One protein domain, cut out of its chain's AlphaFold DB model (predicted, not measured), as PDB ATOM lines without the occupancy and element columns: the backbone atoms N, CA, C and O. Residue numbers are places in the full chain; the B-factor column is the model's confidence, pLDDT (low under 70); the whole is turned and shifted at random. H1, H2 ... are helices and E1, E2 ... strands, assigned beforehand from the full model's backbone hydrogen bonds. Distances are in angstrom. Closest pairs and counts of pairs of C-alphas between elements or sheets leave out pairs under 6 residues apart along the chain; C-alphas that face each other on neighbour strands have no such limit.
ATOM      1  N   THR A  13     174.498 180.271 253.281       59.56
ATOM      2  CA  THR A  13     174.819 178.919 253.686       59.56
ATOM      3  C   THR A  13     175.384 178.196 252.480       59.56
ATOM      4  O   THR A  13     174.718 178.023 251.465       59.56
ATOM      5  N   THR A  14     176.650 177.802 252.587       75.12
ATOM      6  CA  THR A  14     177.299 176.985 251.562       75.12
ATOM      7  C   THR A  14     176.693 175.586 251.617       75.12
ATOM      8  O   THR A  14     176.835 174.894 252.623       75.12
ATOM      9  N   MET A  15     176.004 175.178 250.553       72.44
ATOM     10  CA  MET A  15     175.444 173.836 250.416       72.44
ATOM     11  C   MET A  15     176.376 172.981 249.557       72.44
ATOM     12  O   MET A  15     176.788 173.402 248.478       72.44
ATOM     13  N   ILE A  16     176.704 171.780 250.033       79.31
ATOM     14  CA  ILE A  16     177.476 170.788 249.278       79.31
ATOM     15  C   ILE A  16     176.559 169.595 249.027       79.31
ATOM     16  O   ILE A  16     176.046 169.001 249.972       79.31
ATOM     17  N   MET A  17     176.363 169.248 247.757       75.38
ATOM     18  CA  MET A  17     175.617 168.064 247.335       75.38
ATOM     19  C   MET A  17     176.584 167.076 246.687       75.38
ATOM     20  O   MET A  17     177.368 167.452 245.820       75.38
ATOM     21  N   VAL A  18     176.531 165.816 247.119       80.50
ATOM     22  CA  VAL A  18     177.315 164.721 246.538       80.50
ATOM     23  C   VAL A  18     176.340 163.776 245.856       80.50
ATOM     24  O   VAL A  18     175.503 163.166 246.518       80.50
ATOM     25  N   THR A  19     176.443 163.673 244.538       80.06
ATOM     26  CA  THR A  19     175.664 162.748 243.714       80.06
ATOM     27  C   THR A  19     176.613 161.956 242.822       80.06
ATOM     28  O   THR A  19     177.759 162.353 242.594       80.06
ATOM     29  N   HIS A  20     176.146 160.802 242.363       82.44
ATOM     30  CA  HIS A  20     176.840 159.992 241.368       82.44
ATOM     31  C   HIS A  20     176.377 160.328 239.939       82.44
ATOM     32  O   HIS A  20     176.986 159.860 238.979       82.44
ATOM     33  N   GLU A  21     175.337 161.155 239.798       71.88
ATOM     34  CA  GLU A  21     174.778 161.584 238.519       71.88
ATOM     35  C   GLU A  21     175.316 162.966 238.135       71.88
ATOM     36  O   GLU A  21     175.148 163.950 238.851       71.88
ATOM     37  N   VAL A  22     175.993 163.055 236.989       68.50
ATOM     38  CA  VAL A  22     176.668 164.292 236.553       68.50
ATOM     39  C   VAL A  22     175.673 165.346 236.055       68.50
ATOM     40  O   VAL A  22     175.910 166.542 236.230       68.50
ATOM     41  N   GLU A  23     174.553 164.920 235.464       68.75
ATOM     42  CA  GLU A  23     173.543 165.814 234.879       68.75
ATOM     43  C   GLU A  23     172.873 166.711 235.926       68.75
ATOM     44  O   GLU A  23     172.662 167.898 235.677       68.75
ATOM     45  N   GLU A  24     172.622 166.190 237.130       62.19
ATOM     46  CA  GLU A  24     171.999 166.954 238.216       62.19
ATOM     47  C   GLU A  24     172.880 168.125 238.689       62.19
ATOM     48  O   GLU A  24     172.374 169.180 239.081       62.19
ATOM     49  N   VAL A  25     174.208 167.977 238.618       66.25
ATOM     50  CA  VAL A  25     175.156 168.989 239.117       66.25
ATOM     51  C   VAL A  25     175.284 170.176 238.161       66.25
ATOM     52  O   VAL A  25     175.534 171.300 238.597       66.25
ATOM     53  N   LEU A  26     175.044 169.959 236.866       67.19
ATOM     54  CA  LEU A  26     175.047 171.023 235.858       67.19
ATOM     55  C   LEU A  26     173.877 172.003 236.023       67.19
ATOM     56  O   LEU A  26     173.961 173.128 235.536       67.19
ATOM     57  N   TYR A  27     172.797 171.591 236.695       63.66
ATOM     58  CA  TYR A  27     171.562 172.374 236.782       63.66
ATOM     59  C   TYR A  27     171.474 173.269 238.032       63.66
ATOM     60  O   TYR A  27     170.695 174.219 238.050       63.66
ATOM     61  N   ILE A  28     172.238 172.966 239.090       63.28
ATOM     62  CA  ILE A  28     172.057 173.583 240.422       63.28
ATOM     63  C   ILE A  28     173.342 174.230 240.968       63.28
ATOM     64  O   ILE A  28     173.260 175.132 241.801       63.28
ATOM     65  N   GLY A  29     174.526 173.783 240.548       64.00
ATOM     66  CA  GLY A  29     175.789 174.214 241.150       64.00
ATOM     67  C   GLY A  29     176.438 175.409 240.456       64.00
ATOM     68  O   GLY A  29     176.483 175.463 239.237       64.00
ATOM     69  N   ASP A  30     177.052 176.303 241.236       69.25
ATOM     70  CA  ASP A  30     178.021 177.292 240.730       69.25
ATOM     71  C   ASP A  30     179.407 176.661 240.479       69.25
ATOM     72  O   ASP A  30     180.217 177.153 239.687       69.25
ATOM     73  N   ARG A  31     179.721 175.574 241.200       80.19
ATOM     74  CA  ARG A  31     180.994 174.840 241.139       80.19
ATOM     75  C   ARG A  31     180.744 173.339 241.234       80.19
ATOM     76  O   ARG A  31     180.076 172.874 242.154       80.19
ATOM     77  N   VAL A  32     181.348 172.587 240.322       84.25
ATOM     78  CA  VAL A  32     181.322 171.124 240.264       84.25
ATOM     79  C   VAL A  32     182.716 170.598 240.555       84.25
ATOM     80  O   VAL A  32     183.678 170.965 239.882       84.25
ATOM     81  N   ILE A  33     182.827 169.721 241.548       84.69
ATOM     82  CA  ILE A  33     184.086 169.069 241.909       84.69
ATOM     83  C   ILE A  33     183.984 167.601 241.510       84.69
ATOM     84  O   ILE A  33     183.183 166.853 242.064       84.69
ATOM     85  N   VAL A  34     184.816 167.179 240.561       85.00
ATOM     86  CA  VAL A  34     184.928 165.775 240.157       85.00
ATOM     87  C   VAL A  34     186.029 165.128 240.976       85.00
ATOM     88  O   VAL A  34     187.193 165.537 240.919       85.00
ATOM     89  N   MET A  35     185.667 164.099 241.731       84.19
ATOM     90  CA  MET A  35     186.605 163.298 242.508       84.19
ATOM     91  C   MET A  35     187.094 162.097 241.698       84.19
ATOM     92  O   MET A  35     186.364 161.549 240.875       84.19
ATOM     93  N   ASP A  36     188.342 161.688 241.919       80.00
ATOM     94  CA  ASP A  36     188.862 160.444 241.346       80.00
ATOM     95  C   ASP A  36     188.236 159.211 242.037       80.00
ATOM     96  O   ASP A  36     187.773 159.296 243.178       80.00
ATOM     97  N   ALA A  37     188.258 158.049 241.373       76.12
ATOM     98  CA  ALA A  37     187.614 156.796 241.803       76.12
ATOM     99  C   ALA A  37     188.063 156.300 243.192       76.12
ATOM    100  O   ALA A  37     187.421 155.452 243.809       76.12
ATOM    101  N   ARG A  38     189.175 156.837 243.703       77.69
ATOM    102  CA  ARG A  38     189.559 156.766 245.112       77.69
ATOM    103  C   ARG A  38     189.537 158.201 245.647       77.69
ATOM    104  O   ARG A  38     190.287 159.010 245.102       77.69
ATOM    105  N   PRO A  39     188.752 158.524 246.695       65.12
ATOM    106  CA  PRO A  39     188.412 159.891 247.122       65.12
ATOM    107  C   PRO A  39     189.580 160.656 247.781       65.12
ATOM    108  O   PRO A  39     189.459 161.220 248.862       65.12
ATOM    109  N   ARG A  40     190.757 160.657 247.153       68.38
ATOM    110  CA  ARG A  40     192.002 161.211 247.693       68.38
ATOM    111  C   ARG A  40     192.515 162.408 246.906       68.38
ATOM    112  O   ARG A  40     193.448 163.064 247.365       68.38
ATOM    113  N   ARG A  41     191.945 162.673 245.726       79.12
ATOM    114  CA  ARG A  41     192.297 163.813 244.875       79.12
ATOM    115  C   ARG A  41     191.073 164.370 244.161       79.12
ATOM    116  O   ARG A  41     190.253 163.618 243.633       79.12
ATOM    117  N   ILE A  42     191.002 165.697 244.130       83.19
ATOM    118  CA  ILE A  42     190.149 166.429 243.198       83.19
ATOM    119  C   ILE A  42     190.764 166.239 241.817       83.19
ATOM    120  O   ILE A  42     191.936 166.555 241.608       83.19
ATOM    121  N   ARG A  43     189.990 165.668 240.899       83.38
ATOM    122  CA  ARG A  43     190.410 165.431 239.521       83.38
ATOM    123  C   ARG A  43     190.132 166.658 238.660       83.38
ATOM    124  O   ARG A  43     190.999 167.063 237.894       83.38
ATOM    125  N   HIS A  44     188.950 167.253 238.814       81.81
ATOM    126  CA  HIS A  44     188.562 168.471 238.111       81.81
ATOM    127  C   HIS A  44     187.727 169.379 239.004       81.81
ATOM    128  O   HIS A  44     186.932 168.910 239.817       81.81
ATOM    129  N   GLU A  45     187.887 170.678 238.800       85.38
ATOM    130  CA  GLU A  45     186.974 171.694 239.295       85.38
ATOM    131  C   GLU A  45     186.421 172.449 238.088       85.38
ATOM    132  O   GLU A  45     187.185 172.951 237.264       85.38
ATOM    133  N   VAL A  46     185.099 172.501 237.971       84.38
ATOM    134  CA  VAL A  46     184.403 173.200 236.893       84.38
ATOM    135  C   VAL A  46     183.541 174.279 237.518       84.38
ATOM    136  O   VAL A  46     182.661 173.986 238.323       84.38
ATOM    137  N   LYS A  47     183.783 175.536 237.152       79.81
ATOM    138  CA  LYS A  47     182.879 176.633 237.489       79.81
ATOM    139  C   LYS A  47     181.759 176.651 236.455       79.81
ATOM    140  O   LYS A  47     182.031 176.785 235.264       79.81
ATOM    141  N   VAL A  48     180.524 176.484 236.904       72.69
ATOM    142  CA  VAL A  48     179.344 176.540 236.043       72.69
ATOM    143  C   VAL A  48     178.795 177.951 236.175       72.69
ATOM    144  O   VAL A  48     178.128 178.294 237.144       72.69
ATOM    145  N   ASP A  49     179.146 178.811 235.219       64.50
ATOM    146  CA  ASP A  49     178.545 180.137 235.148       64.50
ATOM    147  C   ASP A  49     177.119 179.987 234.603       64.50
ATOM    148  O   ASP A  49     176.910 179.723 233.417       64.50
ATOM    149  N   ALA A  50     176.124 180.208 235.465       56.03
ATOM    150  CA  ALA A  50     174.697 180.187 235.126       56.03
ATOM    151  C   ALA A  50     174.299 181.174 234.002       56.03
ATOM    152  O   ALA A  50     173.173 181.138 233.512       56.03
ATOM    153  N   ASN A  51     175.216 182.046 233.569       51.47
ATOM    154  CA  ASN A  51     175.009 182.984 232.468       51.47
ATOM    155  C   ASN A  51     175.344 182.402 231.075       51.47
ATOM    156  O   ASN A  51     174.979 183.001 230.068       51.47
ATOM    157  N   THR A  52     176.023 181.250 230.993       50.84
ATOM    158  CA  THR A  52     176.485 180.675 229.709       50.84
ATOM    159  C   THR A  52     175.629 179.505 229.214       50.84
ATOM    160  O   THR A  52     175.655 179.188 228.029       50.84
ATOM    161  N   SER A  53     174.796 178.903 230.066       47.97
ATOM    162  CA  SER A  53     173.967 177.748 229.695       47.97
ATOM    163  C   SER A  53     172.488 178.105 229.591       47.97
ATOM    164  O   SER A  53     171.636 177.493 230.226       47.97
ATOM    165  N   ARG A  54     172.154 179.083 228.747       51.84
ATOM    166  CA  ARG A  54     170.864 179.030 228.056       51.84
ATOM    167  C   ARG A  54     171.158 178.303 226.743       51.84
ATOM    168  O   ARG A  54     171.827 178.905 225.907       51.84
ATOM    169  N   PRO A  55     170.761 177.031 226.552       48.97
ATOM    170  CA  PRO A  55     170.851 176.416 225.237       48.97
ATOM    171  C   PRO A  55     169.969 177.239 224.296       48.97
ATOM    172  O   PRO A  55     168.740 177.179 224.328       48.97
TER     173      PRO A  55
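This is residues 13 to 55 of the 59 residues of the protein "NitT/TauT family transport system ATP-binding protein/sulfonate transport system ATP-binding protein" of Pseudomonas flavescens (UniProt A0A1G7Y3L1). The picture is a small two-stranded hairpin, E1 and E2, with one short helix, H1, beside it, closer to E1 than to E2. Long stretches with no named element lie at both ends: residues 13 to 21 lead into H1, and residues 48 to 55 follow E2. The printed part has 43 residues, with one named helix and two named strands in the order H1, E1, E2; the sheet is antiparallel, in the order E1, E2. The class is mixed, helices and strands, though under half of the residues are in named elements. The whole is only just loose, close to compact, with a radius of gyration of the C-alphas of 11.3 A and spans of 34 by 25 by 16 A.

Start at the hairpin of E1, residues 31 to 35, and E2, residues 42 to 47, antiparallel at 164 degrees. C-alphas 33 and 45 face each other at 4.7 A. Look for N 32 and O 46, and for N 34 and O 44, each pair 2.8 A apart and within hydrogen-bond range. From E1, go to H1, residues 22 to 28: their closest C-alphas, those of Val 25 and Val 32, are 6.6 A apart. H1 and E2 are apart. In H1, 0 of 3 O i to N i+4 pairs are within hydrogen-bond range, against 3 of 4 O i to N i+3 pairs.

Find C-alpha 31 at (180.994, 174.840, 241.139); from there E1 runs 12.9 A to C-alpha 35. E2 runs 13.8 A from C-alpha 42 to C-alpha 47 at (182.879, 176.633, 237.489). H1 begins at C-alpha 22, (176.668, 164.292, 236.553), and spans 11.1 A to C-alpha 28.

The C-alphas farthest apart, those of Arg 40 and Pro 55, are 34.4 A apart. The printed part has no cut. The link from H1 to E1 is tight, and that from E1 to E2 is short. Mean pLDDT of the printed part is 71.6; it is under 70 at residue 13 and residues 22 to 30, 39 to 40 and 49 to 55.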